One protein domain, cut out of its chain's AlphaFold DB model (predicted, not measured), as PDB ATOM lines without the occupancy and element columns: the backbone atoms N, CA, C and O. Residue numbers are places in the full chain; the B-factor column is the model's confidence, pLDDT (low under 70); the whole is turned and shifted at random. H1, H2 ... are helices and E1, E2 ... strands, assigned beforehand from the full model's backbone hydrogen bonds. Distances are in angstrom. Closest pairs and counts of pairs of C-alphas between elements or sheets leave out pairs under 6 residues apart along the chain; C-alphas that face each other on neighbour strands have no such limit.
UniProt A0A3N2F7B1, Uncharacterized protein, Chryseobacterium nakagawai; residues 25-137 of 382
ATOM      1  N   TYR A  25       4.325  53.111  24.314       96.94
ATOM      2  CA  TYR A  25       3.416  52.769  25.405       96.94
ATOM      3  C   TYR A  25       2.288  51.888  24.882       96.94
ATOM      4  O   TYR A  25       1.727  52.159  23.816       96.94
ATOM      5  N   TRP A  26       1.989  50.829  25.626       97.69
ATOM      6  CA  TRP A  26       1.129  49.740  25.188       97.69
ATOM      7  C   TRP A  26       0.146  49.353  26.288       97.69
ATOM      8  O   TRP A  26       0.512  49.281  27.467       97.69
ATOM      9  N   LYS A  27      -1.091  49.076  25.882       96.75
ATOM     10  CA  LYS A  27      -2.185  48.634  26.748       96.75
ATOM     11  C   LYS A  27      -2.758  47.321  26.229       96.75
ATOM     12  O   LYS A  27      -3.087  47.229  25.050       96.75
ATOM     13  N   GLY A  28      -2.889  46.331  27.108       95.62
ATOM     14  CA  GLY A  28      -3.559  45.066  26.813       95.62
ATOM     15  C   GLY A  28      -4.993  45.293  26.352       95.62
ATOM     16  O   GLY A  28      -5.736  46.045  26.984       95.62
ATOM     17  N   GLN A  29      -5.353  44.664  25.238       94.81
ATOM     18  CA  GLN A  29      -6.685  44.760  24.651       94.81
ATOM     19  C   GLN A  29      -7.424  43.431  24.776       94.81
ATOM     20  O   GLN A  29      -8.504  43.380  25.350       94.81
ATOM     21  N   GLU A  30      -6.836  42.365  24.243       95.06
ATOM     22  CA  GLU A  30      -7.480  41.059  24.161       95.06
ATOM     23  C   GLU A  30      -6.448  39.944  24.026       95.06
ATOM     24  O   GLU A  30      -5.283  40.176  23.683       95.06
ATOM     25  N   VAL A  31      -6.909  38.715  24.239       96.75
ATOM     26  CA  VAL A  31      -6.158  37.511  23.908       96.75
ATOM     27  C   VAL A  31      -6.853  36.791  22.764       96.75
ATOM     28  O   VAL A  31      -8.058  36.563  22.799       96.75
ATOM     29  N   THR A  32      -6.082  36.398  21.754       95.69
ATOM     30  CA  THR A  32      -6.569  35.659  20.581       95.69
ATOM     31  C   THR A  32      -5.853  34.325  20.443       95.69
ATOM     32  O   THR A  32      -4.661  34.227  20.740       95.69
ATOM     33  N   LYS A  33      -6.549  33.304  19.937       94.94
ATOM     34  CA  LYS A  33      -5.930  32.036  19.535       94.94
ATOM     35  C   LYS A  33      -5.250  32.173  18.175       94.94
ATOM     36  O   LYS A  33      -5.843  32.754  17.266       94.94
ATOM     37  N   GLU A  34      -4.065  31.588  17.988       91.69
ATOM     38  CA  GLU A  34      -3.405  31.627  16.671       91.69
ATOM     39  C   GLU A  34      -4.222  30.894  15.590       91.69
ATOM     40  O   GLU A  34      -4.282  31.370  14.453       91.69
ATOM     41  N   SER A  35      -4.911  29.795  15.931       90.94
ATOM     42  CA  SER A  35      -5.821  29.103  15.004       90.94
ATOM     43  C   SER A  35      -7.119  29.854  14.686       90.94
ATOM     44  O   SER A  35      -7.831  29.444  13.772       90.94
ATOM     45  N   LYS A  36      -7.438  30.939  15.412       89.38
ATOM     46  CA  LYS A  36      -8.712  31.688  15.345       89.38
ATOM     47  C   LYS A  36      -9.964  30.899  15.750       89.38
ATOM     48  O   LYS A  36     -11.078  31.375  15.545       89.38
ATOM     49  N   GLU A  37      -9.806  29.714  16.326       90.19
ATOM     50  CA  GLU A  37     -10.928  28.976  16.907       90.19
ATOM     51  C   GLU A  37     -11.396  29.628  18.221       90.19
ATOM     52  O   GLU A  37     -10.573  30.212  18.937       90.19
ATOM     53  N   PRO A  38     -12.687  29.495  18.575       88.75
ATOM     54  CA  PRO A  38     -13.213  30.003  19.836       88.75
ATOM     55  C   PRO A  38     -12.579  29.324  21.060       88.75
ATOM     56  O   PRO A  38     -12.092  28.190  21.010       88.75
ATOM     57  N   PHE A  39     -12.619  30.035  22.187       90.38
ATOM     58  CA  PHE A  39     -12.250  29.492  23.490       90.38
ATOM     59  C   PHE A  39     -13.441  28.782  24.136       90.38
ATOM     60  O   PHE A  39     -14.589  29.192  23.969       90.38
ATOM     61  N   HIS A  40     -13.164  27.750  24.933       88.19
ATOM     62  CA  HIS A  40     -14.185  27.031  25.691       88.19
ATOM     63  C   HIS A  40     -13.678  26.686  27.094       88.19
ATOM     64  O   HIS A  40     -12.488  26.422  27.282       88.19
ATOM     65  N   GLY A  41     -14.595  26.662  28.065       90.12
ATOM     66  CA  GLY A  41     -14.329  26.219  29.437       90.12
ATOM     67  C   GLY A  41     -13.194  26.988  30.119       90.12
ATOM     68  O   GLY A  41     -13.080  28.201  29.974       90.12
ATOM     69  N   VAL A  42     -12.327  26.266  30.832       91.00
ATOM     70  CA  VAL A  42     -11.195  26.842  31.585       91.00
ATOM     71  C   VAL A  42     -10.236  27.634  30.690       91.00
ATOM     72  O   VAL A  42      -9.664  28.621  31.139       91.00
ATOM     73  N   THR A  43     -10.082  27.266  29.411       94.62
ATOM     74  CA  THR A  43      -9.271  28.056  28.472       94.62
ATOM     75  C   THR A  43      -9.854  29.449  28.276       94.62
ATOM     76  O   THR A  43      -9.093  30.409  28.281       94.62
ATOM     77  N   LEU A  44     -11.178  29.575  28.124       95.00
ATOM     78  CA  LEU A  44     -11.833  30.882  28.004       95.00
ATOM     79  C   LEU A  44     -11.584  31.716  29.264       95.00
ATOM     80  O   LEU A  44     -11.026  32.801  29.151       95.00
ATOM     81  N   ALA A  45     -11.879  31.154  30.439       94.50
ATOM     82  CA  ALA A  45     -11.686  31.837  31.719       94.50
ATOM     83  C   ALA A  45     -10.227  32.289  31.932       94.50
ATOM     84  O   ALA A  45      -9.977  33.391  32.411       94.50
ATOM     85  N   TYR A  46      -9.245  31.474  31.525       96.38
ATOM     86  CA  TYR A  46      -7.832  31.849  31.603       96.38
ATOM     87  C   TYR A  46      -7.478  33.004  30.660       96.38
ATOM     88  O   TYR A  46      -6.765  33.923  31.056       96.38
ATOM     89  N   MET A  47      -7.969  32.990  29.417       96.62
ATOM     90  CA  MET A  47      -7.704  34.076  28.465       96.62
ATOM     91  C   MET A  47      -8.400  35.381  28.870       96.62
ATOM     92  O   MET A  47      -7.808  36.450  28.719       96.62
ATOM     93  N   GLU A  48      -9.610  35.293  29.427       95.00
ATOM     94  CA  GLU A  48     -10.319  36.427  30.029       95.00
ATOM     95  C   GLU A  48      -9.525  36.999  31.203       95.00
ATOM     96  O   GLU A  48      -9.248  38.194  31.203       95.00
ATOM     97  N   MET A  49      -9.031  36.158  32.119       95.50
ATOM     98  CA  MET A  49      -8.152  36.596  33.209       95.50
ATOM     99  C   MET A  49      -6.921  37.344  32.673       95.50
ATOM    100  O   MET A  49      -6.643  38.452  33.126       95.50
ATOM    101  N   ILE A  50      -6.204  36.799  31.678       96.50
ATOM    102  CA  ILE A  50      -5.033  37.475  31.083       96.50
ATOM    103  C   ILE A  50      -5.407  38.847  30.491       96.50
ATOM    104  O   ILE A  50      -4.636  39.802  30.617       96.50
ATOM    105  N   ALA A  51      -6.576  38.977  29.860       93.31
ATOM    106  CA  ALA A  51      -7.062  40.263  29.357       93.31
ATOM    107  C   ALA A  51      -7.427  41.230  30.505       93.31
ATOM    108  O   ALA A  51      -7.067  42.412  30.477       93.31
ATOM    109  N   GLU A  52      -8.072  40.724  31.556       92.94
ATOM    110  CA  GLU A  52      -8.492  41.474  32.744       92.94
ATOM    111  C   GLU A  52      -7.338  41.887  33.665       92.94
ATOM    112  O   GLU A  52      -7.491  42.816  34.461       92.94
ATOM    113  N   MET A  53      -6.138  41.321  33.485       93.75
ATOM    114  CA  MET A  53      -4.914  41.827  34.115       93.75
ATOM    115  C   MET A  53      -4.631  43.296  33.766       93.75
ATOM    116  O   MET A  53      -3.831  43.935  34.452       93.75
ATOM    117  N   ARG A  54      -5.245  43.831  32.694       92.50
ATOM    118  CA  ARG A  54      -5.086  45.218  32.220       92.50
ATOM    119  C   ARG A  54      -3.612  45.602  32.099       92.50
ATOM    120  O   ARG A  54      -3.197  46.657  32.581       92.50
ATOM    121  N   ILE A  55      -2.805  44.738  31.480       96.38
ATOM    122  CA  ILE A  55      -1.359  44.953  31.354       96.38
ATOM    123  C   ILE A  55      -1.090  46.303  30.684       96.38
ATOM    124  O   ILE A  55      -1.524  46.555  29.561       96.38
ATOM    125  N   HIS A  56      -0.331  47.152  31.371       97.38
ATOM    126  CA  HIS A  56       0.194  48.398  30.826       97.38
ATOM    127  C   HIS A  56       1.705  48.340  30.878       97.38
ATOM    128  O   HIS A  56       2.298  48.274  31.959       97.38
ATOM    129  N   LEU A  57       2.345  48.421  29.716       96.88
ATOM    130  CA  LEU A  57       3.796  48.382  29.633       96.88
ATOM    131  C   LEU A  57       4.341  49.426  28.663       96.88
ATOM    132  O   LEU A  57       3.680  49.786  27.690       96.88
ATOM    133  N   SER A  58       5.550  49.908  28.931       96.12
ATOM    134  CA  SER A  58       6.340  50.624  27.937       96.12
ATOM    135  C   SER A  58       7.429  49.716  27.374       96.12
ATOM    136  O   SER A  58       7.941  48.823  28.054       96.12
ATOM    137  N   LYS A  59       7.758  49.915  26.099       94.31
ATOM    138  CA  LYS A  59       8.853  49.232  25.415       94.31
ATOM    139  C   LYS A  59       9.883  50.259  24.977       94.31
ATOM    140  O   LYS A  59       9.553  51.196  24.243       94.31
ATOM    141  N   ASN A  60      11.124  50.032  25.390       91.56
ATOM    142  CA  ASN A  60      12.297  50.777  24.955       91.56
ATOM    143  C   ASN A  60      13.377  49.774  24.533       91.56
ATOM    144  O   ASN A  60      13.892  49.041  25.378       91.56
ATOM    145  N   ASP A  61      13.662  49.703  23.232       87.19
ATOM    146  CA  ASP A  61      14.564  48.717  22.627       87.19
ATOM    147  C   ASP A  61      14.285  47.282  23.116       87.19
ATOM    148  O   ASP A  61      13.194  46.761  22.870       87.19
ATOM    149  N   ASP A  62      15.229  46.647  23.813       91.00
ATOM    150  CA  ASP A  62      15.115  45.279  24.347       91.00
ATOM    151  C   ASP A  62      14.509  45.216  25.764       91.00
ATOM    152  O   ASP A  62      14.531  44.176  26.416       91.00
ATOM    153  N   SER A  63      13.961  46.316  26.288       94.38
ATOM    154  CA  SER A  63      13.371  46.361  27.629       94.38
ATOM    155  C   SER A  63      11.861  46.573  27.598       94.38
ATOM    156  O   SER A  63      11.345  47.413  26.858       94.38
ATOM    157  N   LEU A  64      11.168  45.827  28.461       95.75
ATOM    158  CA  LEU A  64       9.759  45.997  28.796       95.75
ATOM    159  C   LEU A  64       9.654  46.509  30.235       95.75
ATOM    160  O   LEU A  64      10.233  45.922  31.151       95.75
ATOM    161  N   VAL A  65       8.898  47.584  30.438       96.00
ATOM    162  CA  VAL A  65       8.580  48.131  31.762       96.00
ATOM    163  C   VAL A  65       7.086  47.962  31.996       96.00
ATOM    164  O   VAL A  65       6.281  48.714  31.458       96.00
ATOM    165  N   PHE A  66       6.707  46.962  32.786       96.06
ATOM    166  CA  PHE A  66       5.331  46.710  33.202       96.06
ATOM    167  C   PHE A  66       4.970  47.671  34.328       96.06
ATOM    168  O   PHE A  66       5.362  47.449  35.466       96.06
ATOM    169  N   THR A  67       4.211  48.719  34.031       96.06
ATOM    170  CA  THR A  67       3.738  49.684  35.040       96.06
ATOM    171  C   THR A  67       2.509  49.166  35.787       96.06
ATOM    172  O   THR A  67       2.273  49.566  36.921       96.06
ATOM    173  N   TYR A  68       1.742  48.255  35.184       94.88
ATOM    174  CA  TYR A  68       0.627  47.552  35.823       94.88
ATOM    175  C   TYR A  68       0.491  46.139  35.221       94.88
ATOM    176  O   TYR A  68       0.689  46.003  34.007       94.88
ATOM    177  N   PRO A  69       0.163  45.092  36.008       91.62
ATOM    178  CA  PRO A  69      -0.116  45.108  37.455       91.62
ATOM    179  C   PRO A  69       1.107  44.925  38.382       91.62
ATOM    180  O   PRO A  69       0.935  44.968  39.599       91.62
ATOM    181  N   TYR A  70       2.319  44.715  37.846       83.75
ATOM    182  CA  TYR A  70       3.469  44.202  38.622       83.75
ATOM    183  C   TYR A  70       4.605  45.186  38.927       83.75
ATOM    184  O   TYR A  70       5.477  44.849  39.719       83.75
ATOM    185  N   GLU A  71       4.648  46.354  38.280       91.56
ATOM    186  CA  GLU A  71       5.731  47.344  38.456       91.56
ATOM    187  C   GLU A  71       7.140  46.751  38.265       91.56
ATOM    188  O   GLU A  71       8.017  46.854  39.120       91.56
ATOM    189  N   LYS A  72       7.361  46.100  37.116       94.38
ATOM    190  CA  LYS A  72       8.578  45.327  36.839       94.38
ATOM    191  C   LYS A  72       9.236  45.734  35.526       94.38
ATOM    192  O   LYS A  72       8.586  45.793  34.486       94.38
ATOM    193  N   LYS A  73      10.556  45.925  35.555       95.31
ATOM    194  CA  LYS A  73      11.392  46.051  34.355       95.31
ATOM    195  C   LYS A  73      12.063  44.717  34.045       95.31
ATOM    196  O   LYS A  73      12.684  44.130  34.925       95.31
ATOM    197  N   ILE A  74      11.957  44.262  32.802       95.75
ATOM    198  CA  ILE A  74      12.589  43.031  32.309       95.75
ATOM    199  C   ILE A  74      13.154  43.244  30.906       95.75
ATOM    200  O   ILE A  74      12.717  44.152  30.187       95.75
ATOM    201  N   LYS A  75      14.115  42.413  30.496       96.31
ATOM    202  CA  LYS A  75      14.453  42.303  29.073       96.31
ATOM    203  C   LYS A  75      13.391  41.492  28.341       96.31
ATOM    204  O   LYS A  75      12.770  40.608  28.930       96.31
ATOM    205  N   VAL A  76      13.215  41.741  27.046       94.75
ATOM    206  CA  VAL A  76      12.283  40.967  26.212       94.75
ATOM    207  C   VAL A  76      12.637  39.476  26.258       94.75
ATOM    208  O   VAL A  76      11.760  38.641  26.461       94.75
ATOM    209  N   SER A  77      13.927  39.142  26.174       94.75
ATOM    210  CA  SER A  77      14.433  37.760  26.250       94.75
ATOM    211  C   SER A  77      14.189  37.057  27.599       94.75
ATOM    212  O   SER A  77      14.191  35.819  27.671       94.75
ATOM    213  N   GLU A  78      13.957  37.824  28.665       96.25
ATOM    214  CA  GLU A  78      13.727  37.344  30.032       96.25
ATOM    215  C   GLU A  78      12.235  37.168  30.359       96.25
ATOM    216  O   GLU A  78      11.905  36.529  31.360       96.25
ATOM    217  N   LEU A  79      11.320  37.680  29.526       96.81
ATOM    218  CA  LEU A  79       9.888  37.443  29.694       96.81
ATOM    219  C   LEU A  79       9.568  35.983  29.347       96.81
ATOM    220  O   LEU A  79       9.429  35.629  28.182       96.81
ATOM    221  N   LYS A  80       9.479  35.122  30.368       97.25
ATOM    222  CA  LYS A  80       9.163  33.692  30.200       97.25
ATOM    223  C   LYS A  80       7.689  33.354  30.399       97.25
ATOM    224  O   LYS A  80       7.247  32.330  29.897       97.25
ATOM    225  N   SER A  81       6.950  34.180  31.132       96.56
ATOM    226  CA  SER A  81       5.546  33.960  31.479       96.56
ATOM    227  C   SER A  81       4.896  35.294  31.849       96.56
ATOM    228  O   SER A  81       5.571  36.185  32.367       96.56
ATOM    229  N   LEU A  82       3.603  35.417  31.566       95.88
ATOM    230  CA  LEU A  82       2.728  36.513  31.966       95.88
ATOM    231  C   LEU A  82       2.357  36.430  33.451       95.88
ATOM    232  O   LEU A  82       2.292  37.467  34.104       95.88
ATOM    233  N   THR A  83       2.153  35.220  33.984       95.00
ATOM    234  CA  THR A  83       1.718  35.001  35.379       95.00
ATOM    235  C   THR A  83       2.855  34.562  36.302       95.00
ATOM    236  O   THR A  83       2.807  34.786  37.507       95.00
ATOM    237  N   GLY A  84       3.888  33.919  35.753       94.94
ATOM    238  CA  GLY A  84       4.965  33.283  36.511       94.94
ATOM    239  C   GLY A  84       4.565  31.977  37.207       94.94
ATOM    240  O   GLY A  84       5.422  31.356  37.842       94.94
ATOM    241  N   CYS A  85       3.308  31.540  37.081       96.00
ATOM    242  CA  CYS A  85       2.779  30.373  37.777       96.00
ATOM    243  C   CYS A  85       3.332  29.063  37.195       96.00
ATOM    244  O   CYS A  85       3.512  28.914  35.980       96.00
ATOM    245  N   ARG A  86       3.626  28.103  38.078       96.00
ATOM    246  CA  ARG A  86       4.173  26.787  37.726       96.00
ATOM    247  C   ARG A  86       3.298  25.683  38.281       96.00
ATOM    248  O   ARG A  86       2.971  25.705  39.462       96.00
ATOM    249  N   LEU A  87       3.009  24.688  37.450       93.00
ATOM    250  CA  LEU A  87       2.323  23.478  37.882       93.00
ATOM    251  C   LEU A  87       3.139  22.786  38.979       93.00
ATOM    252  O   LEU A  87       4.340  22.553  38.805       93.00
ATOM    253  N   LYS A  88       2.473  22.435  40.081       87.06
ATOM    254  CA  LYS A  88       3.074  21.717  41.212       87.06
ATOM    255  C   LYS A  88       3.744  20.418  40.761       87.06
ATOM    256  O   LYS A  88       4.892  20.153  41.118       87.06
ATOM    257  N   ASP A  89       3.067  19.677  39.888       82.44
ATOM    258  CA  ASP A  89       3.565  18.425  39.336       82.44
ATOM    259  C   ASP A  89       4.445  18.704  38.109       82.44
ATOM    260  O   ASP A  89       3.982  18.950  36.992       82.44
ATOM    261  N   GLY A  90       5.760  18.705  38.328       82.62
ATOM    262  CA  GLY A  90       6.771  18.831  37.273       82.62
ATOM    263  C   GLY A  90       7.295  20.246  37.019       82.62
ATOM    264  O   GLY A  90       8.171  20.413  36.171       82.62
ATOM    265  N   GLY A  91       6.800  21.266  37.727       90.81
ATOM    266  CA  GLY A  91       7.389  22.611  37.749       90.81
ATOM    267  C   GLY A  91       7.341  23.369  36.418       90.81
ATOM    268  O   GLY A  91       8.025  24.387  36.264       90.81
ATOM    269  N   LYS A  92       6.566  22.892  35.439       94.50
ATOM    270  CA  LYS A  92       6.384  23.553  34.138       94.50
ATOM    271  C   LYS A  92       5.604  24.851  34.319       94.50
ATOM    272  O   LYS A  92       4.705  24.917  35.151       94.50
ATOM    273  N   LEU A  93       5.940  25.873  33.535       96.94
ATOM    274  CA  LEU A  93       5.167  27.114  33.500       96.94
ATOM    275  C   LEU A  93       3.760  26.842  32.953       96.94
ATOM    276  O   LEU A  93       3.620  26.126  31.959       96.94
ATOM    277  N   LEU A  94       2.745  27.430  33.588       97.06
ATOM    278  CA  LEU A  94       1.354  27.348  33.140       97.06
ATOM    279  C   LEU A  94       1.172  28.042  31.785       97.06
ATOM    280  O   LEU A  94       0.552  27.492  30.871       97.06
ATOM    281  N   ASP A  95       1.786  29.216  31.646       97.62
ATOM    282  CA  ASP A  95       1.931  29.932  30.388       97.62
ATOM    283  C   ASP A  95       3.408  30.201  30.069       97.62
ATOM    284  O   ASP A  95       4.192  30.581  30.936       97.62
ATOM    285  N   SER A  96       3.811  29.963  28.821       97.88
ATOM    286  CA  SER A  96       5.205  30.084  28.378       97.88
ATOM    287  C   SER A  96       5.315  31.016  27.180       97.88
ATOM    288  O   SER A  96       4.911  30.655  26.076       97.88
ATOM    289  N   VAL A  97       5.883  32.202  27.388       98.31
ATOM    290  CA  VAL A  97       6.114  33.200  26.336       98.31
ATOM    291  C   VAL A  97       7.223  32.723  25.399       98.31
ATOM    292  O   VAL A  97       8.309  32.352  25.851       98.31
ATOM    293  N   TYR A  98       6.954  32.739  24.092       97.69
ATOM    294  CA  TYR A  98       7.910  32.327  23.057       97.69
ATOM    295  C   TYR A  98       8.277  33.438  22.074       97.69
ATOM    296  O   TYR A  98       9.255  33.299  21.344       97.69
ATOM    297  N   ASP A  99       7.512  34.529  22.034       97.44
ATOM    298  CA  ASP A  99       7.745  35.609  21.085       97.44
ATOM    299  C   ASP A  99       7.116  36.920  21.565       97.44
ATOM    300  O   ASP A  99       6.013  36.943  22.112       97.44
ATOM    301  N   VAL A 100       7.835  38.020  21.354       97.12
ATOM    302  CA  VAL A 100       7.385  39.379  21.663       97.12
ATOM    303  C   VAL A 100       7.806  40.272  20.512       97.12
ATOM    304  O   VAL A 100       8.999  40.473  20.276       97.12
ATOM    305  N   ARG A 101       6.836  40.834  19.796       94.62
ATOM    306  CA  ARG A 101       7.121  41.644  18.609       94.62
ATOM    307  C   ARG A 101       6.092  42.729  18.384       94.62
ATOM    308  O   ARG A 101       4.925  42.583  18.733       94.62
ATOM    309  N   VAL A 102       6.550  43.816  17.779       93.88
ATOM    310  CA  VAL A 102       5.676  44.880  17.289       93.88
ATOM    311  C   VAL A 102       5.284  44.537  15.855       93.88
ATOM    312  O   VAL A 102       6.154  44.352  15.006       93.88
ATOM    313  N   GLU A 103       3.985  44.448  15.595       92.19
ATOM    314  CA  GLU A 103       3.392  44.228  14.277       92.19
ATOM    315  C   GLU A 103       2.420  45.378  13.994       92.19
ATOM    316  O   GLU A 103       1.320  45.420  14.539       92.19
ATOM    317  N   GLY A 104       2.835  46.338  13.163       88.12
ATOM    318  CA  GLY A 104       2.023  47.522  12.871       88.12
ATOM    319  C   GLY A 104       1.800  48.399  14.107       88.12
ATOM    320  O   GLY A 104       2.752  48.910  14.699       88.12
ATOM    321  N   ASP A 105       0.536  48.591  14.476       90.38
ATOM    322  CA  ASP A 105       0.074  49.368  15.630       90.38
ATOM    323  C   ASP A 105      -0.173  48.515  16.885       90.38
ATOM    324  O   ASP A 105      -0.689  49.026  17.884       90.38
ATOM    325  N   GLN A 106       0.239  47.243  16.857       95.12
ATOM    326  CA  GLN A 106       0.112  46.306  17.966       95.12
ATOM    327  C   GLN A 106       1.469  45.793  18.453       95.12
ATOM    328  O   GLN A 106       2.382  45.511  17.675       95.12
ATOM    329  N   LEU A 107       1.580  45.601  19.763       96.94
ATOM    330  CA  LEU A 107       2.603  44.765  20.378       96.94
ATOM    331  C   LEU A 107       1.952  43.427  20.715       96.94
ATOM    332  O   LEU A 107       0.957  43.386  21.434       96.94
ATOM    333  N   LYS A 108       2.521  42.334  20.214       97.56
ATOM    334  CA  LYS A 108       2.032  40.978  20.454       97.56
ATOM    335  C   LYS A 108       2.979  40.243  21.384       97.56
ATOM    336  O   LYS A 108       4.180  40.185  21.114       97.56
ATOM    337  N   ILE A 109       2.431  39.676  22.454       98.00
ATOM    338  CA  ILE A 109       3.126  38.730  23.330       98.00
ATOM    339  C   ILE A 109       2.495  37.366  23.096       98.00
ATOM    340  O   ILE A 109       1.342  37.139  23.465       98.00
ATOM    341  N   LYS A 110       3.245  36.464  22.469       98.25
ATOM    342  CA  LYS A 110       2.769  35.126  22.145       98.25
ATOM    343  C   LYS A 110       3.235  34.117  23.173       98.25
ATOM    344  O   LYS A 110       4.394  34.137  23.598       98.25
ATOM    345  N   PHE A 111       2.335  33.225  23.554       98.56
ATOM    346  CA  PHE A 111       2.575  32.262  24.612       98.56
ATOM    347  C   PHE A 111       1.859  30.936  24.367       98.56
ATOM    348  O   PHE A 111       0.827  30.865  23.698       98.56
ATOM    349  N   TYR A 112       2.430  29.876  24.929       97.88
ATOM    350  CA  TYR A 112       1.772  28.586  25.075       97.88
ATOM    351  C   TYR A 112       0.993  28.548  26.387       97.88
ATOM    352  O   TYR A 112       1.528  29.015  27.386       97.88
ATOM    353  N   TYR A 113      -0.201  27.954  26.420       96.81
ATOM    354  CA  TYR A 113      -0.932  27.662  27.664       96.81
ATOM    355  C   TYR A 113      -1.183  26.158  27.793       96.81
ATOM    356  O   TYR A 113      -1.827  25.560  26.934       96.81
ATOM    357  N   ILE A 114      -0.664  25.530  28.852       93.69
ATOM    358  CA  ILE A 114      -0.702  24.065  29.007       93.69
ATOM    359  C   ILE A 114      -2.052  23.535  29.516       93.69
ATOM    360  O   ILE A 114      -2.360  22.369  29.300       93.69
ATOM    361  N   GLY A 115      -2.876  24.376  30.149       89.75
ATOM    362  CA  GLY A 115      -4.175  23.970  30.704       89.75
ATOM    363  C   GLY A 115      -5.310  23.861  29.678       89.75
ATOM    364  O   GLY A 115      -6.460  23.655  30.057       89.75
ATOM    365  N   THR A 116      -5.028  24.031  28.383       90.88
ATOM    366  CA  THR A 116      -6.042  23.916  27.327       90.88
ATOM    367  C   THR A 116      -6.267  22.468  26.907       90.88
ATOM    368  O   THR A 116      -5.321  21.711  26.706       90.88
ATOM    369  N   ALA A 117      -7.528  22.094  26.686       86.38
ATOM    370  CA  ALA A 117      -7.888  20.804  26.092       86.38
ATOM    371  C   ALA A 117      -7.734  20.782  24.556       86.38
ATOM    372  O   ALA A 117      -7.870  19.734  23.923       86.38
ATOM    373  N   SER A 118      -7.489  21.938  23.929       85.88
ATOM    374  CA  SER A 118      -7.325  22.029  22.477       85.88
ATOM    375  C   SER A 118      -5.944  21.551  22.026       85.88
ATOM    376  O   SER A 118      -4.948  21.767  22.710       85.88
ATOM    377  N   LYS A 119      -5.873  20.973  20.819       86.50
ATOM    378  CA  LYS A 119      -4.599  20.622  20.168       86.50
ATOM    379  C   LYS A 119      -3.718  21.845  19.910       86.50
ATOM    380  O   LYS A 119      -2.499  21.722  19.943       86.50
ATOM    381  N   ASP A 120      -4.328  22.998  19.629       89.94
ATOM    382  CA  ASP A 120      -3.601  24.257  19.489       89.94
ATOM    383  C   ASP A 120      -3.588  25.002  20.822       89.94
ATOM    384  O   ASP A 120      -4.627  25.436  21.330       89.94
ATOM    385  N   ASN A 121      -2.388  25.134  21.376       94.69
ATOM    386  CA  ASN A 121      -2.131  25.761  22.662       94.69
ATOM    387  C   ASN A 121      -1.420  27.112  22.537       94.69
ATOM    388  O   ASN A 121      -0.855  27.578  23.524       94.69
ATOM    389  N   ARG A 122      -1.432  27.720  21.344       97.19
ATOM    390  CA  ARG A 122      -0.787  29.002  21.048       97.19
ATOM    391  C   ARG A 122      -1.778  30.150  21.093       97.19
ATOM    392  O   ARG A 122      -2.807  30.149  20.414       97.19
ATOM    393  N   PHE A 123      -1.410  31.162  21.860       97.56
ATOM    394  CA  PHE A 123      -2.213  32.346  22.104       97.56
ATOM    395  C   PHE A 123      -1.356  33.598  21.930       97.56
ATOM    396  O   PHE A 123      -0.131  33.561  22.054       97.56
ATOM    397  N   SER A 124      -2.009  34.716  21.632       97.50
ATOM    398  CA  SER A 124      -1.388  36.031  21.498       97.50
ATOM    399  C   SER A 124      -2.156  37.026  22.349       97.50
ATOM    400  O   SER A 124      -3.339  37.250  22.098       97.50
ATOM    401  N   LEU A 125      -1.483  37.623  23.331       97.88
ATOM    402  CA  LEU A 125      -1.947  38.840  23.987       97.88
ATOM    403  C   LEU A 125      -1.625  40.012  23.061       97.88
ATOM    404  O   LEU A 125      -0.454  40.291  22.786       97.88
ATOM    405  N   ASN A 126      -2.668  40.688  22.592       97.44
ATOM    406  CA  ASN A 126      -2.559  41.827  21.696       97.44
ATOM    407  C   ASN A 126      -2.663  43.111  22.524       97.44
ATOM    408  O   ASN A 126      -3.651  43.342  23.226       97.44
ATOM    409  N   LEU A 127      -1.621  43.939  22.461       98.00
ATOM    410  CA  LEU A 127      -1.587  45.249  23.093       98.00
ATOM    411  C   LEU A 127      -1.653  46.337  22.025       98.00
ATOM    412  O   LEU A 127      -0.909  46.292  21.046       98.00
ATOM    413  N   VAL A 128      -2.491  47.344  22.245       96.94
ATOM    414  CA  VAL A 128      -2.621  48.504  21.357       96.94
ATOM    415  C   VAL A 128      -1.726  49.641  21.813       96.94
ATOM    416  O   VAL A 128      -1.481  49.831  23.011       96.94
ATOM    417  N   ARG A 129      -1.224  50.408  20.845       96.25
ATOM    418  CA  ARG A 129      -0.416  51.589  21.130       96.25
ATOM    419  C   ARG A 129      -1.274  52.691  21.753       96.25
ATOM    420  O   ARG A 129      -2.376  52.963  21.291       96.25
ATOM    421  N   THR A 130      -0.734  53.367  22.759       95.81
ATOM    422  CA  THR A 130      -1.343  54.551  23.378       95.81
ATOM    423  C   THR A 130      -0.323  55.685  23.484       95.81
ATOM    424  O   THR A 130       0.892  55.463  23.405       95.81
ATOM    425  N   ASP A 131      -0.797  56.922  23.604       95.62
ATOM    426  CA  ASP A 131       0.073  58.060  23.871       95.62
ATOM    427  C   ASP A 131       0.503  58.090  25.350       95.62
ATOM    428  O   ASP A 131      -0.133  57.511  26.233       95.62
ATOM    429  N   LYS A 132       1.613  58.779  25.629       95.69
ATOM    430  CA  LYS A 132       2.204  58.827  26.972       95.69
ATOM    431  C   LYS A 132       1.257  59.415  28.022       95.69
ATOM    432  O   LYS A 132       1.271  58.958  29.162       95.69
ATOM    433  N   ALA A 133       0.481  60.439  27.669       96.44
ATOM    434  CA  ALA A 133      -0.380  61.126  28.625       96.44
ATOM    435  C   ALA A 133      -1.557  60.230  29.027       96.44
ATOM    436  O   ALA A 133      -1.813  60.063  30.221       96.44
ATOM    437  N   SER A 134      -2.203  59.588  28.050       96.12
ATOM    438  CA  SER A 134      -3.261  58.601  28.296       96.12
ATOM    439  C   SER A 134      -2.737  57.409  29.098       96.12
ATOM    440  O   SER A 134      -3.342  57.033  30.099       96.12
ATOM    441  N   TYR A 135      -1.561  56.880  28.743       97.00
ATOM    442  CA  TYR A 135      -0.903  55.800  29.481       97.00
ATOM    443  C   TYR A 135      -0.681  56.129  30.965       97.00
ATOM    444  O   TYR A 135      -1.040  55.340  31.842       97.00
ATOM    445  N   ILE A 136      -0.090  57.292  31.260       96.94
ATOM    446  CA  ILE A 136       0.181  57.717  32.641       96.94
ATOM    447  C   ILE A 136      -1.132  57.869  33.408       96.94
ATOM    448  O   ILE A 136      -1.266  57.319  34.497       96.94
ATOM    449  N   LYS A 137      -2.126  58.539  32.815       97.38
ATOM    450  CA  LYS A 137      -3.434  58.746  33.442       97.38
ATOM    451  C   LYS A 137      -4.128  57.422  33.773       97.38
ATOM    452  O   LYS A 137      -4.619  57.249  34.884       97.38
TER     453      LYS A 137
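Overview. This is residues 25 to 137 of the 382 residues of an uncharacterized protein of Chryseobacterium nakagawai (UniProt A0A3N2F7B1). A strongly twisted sheet of seven strands curls like part of a barrel, with H1 packed along E1 and E7 and the short H2 on the sheet, over E1. A long link, residues 76 to 94, joins the edge strands E4 and E5. The printed part has 113 residues in the order E1 H1 E2 E3 E4 E5 E6 E7 H2, with two named helices and seven named strands; the antiparallel sheet runs E4 E3 E2 E1 E7 E6 E5, and the class is mixed. It is compact, with a radius of gyration of the C-alphas of 14.0 A and spans of 41 by 28 by 22 A.

Arrangement. E1, residues 25 to 33, bends by 58 degrees at residue 29. Within hydrogen-bond range are N 32 and O 124 of E7, residues 122 to 130, at 2.9 A, and N 26 and O 57 of E2, residues 56 to 60, at 2.9 A. E2, E3, residues 63 to 68, and E4, residues 72 to 75, form a meander, each strand the antiparallel neighbour of the one before; N 58 and O 65, and N 64 and O 74, are each 2.9 A apart. E5, residues 95 to 103, E6, residues 106 to 113, and E7 form another, with N 98 and O 110, and N 109 and O 125, each 3.0 A apart. H1, residues 41 to 52, is on the sheet at a height of 9.5 A, along the strands, at 19 degrees to E7 on the local plane; its closest C-alphas to E1 are Ala 51 and Glu 30, 5.3 A. H2, residues 132 to 137, is on the sheet, slantwise at 49 degrees to E1 on the local plane. In both helices every O i to N i+4 pair is within hydrogen-bond range.

Along the chain. E1 begins at C-alpha 25 (3.416, 52.769, 25.405); H2 ends at C-alpha 137 (-3.434, 58.746, 33.442). E7 measures 25.7 A, E1 23.5 A and H1 16.7 A.

Size, cuts and confidence. The farthest C-alphas, Asp 89 and Ala 133, are 44.2 A apart. The printed part has no cut, and no printed residue is under 70.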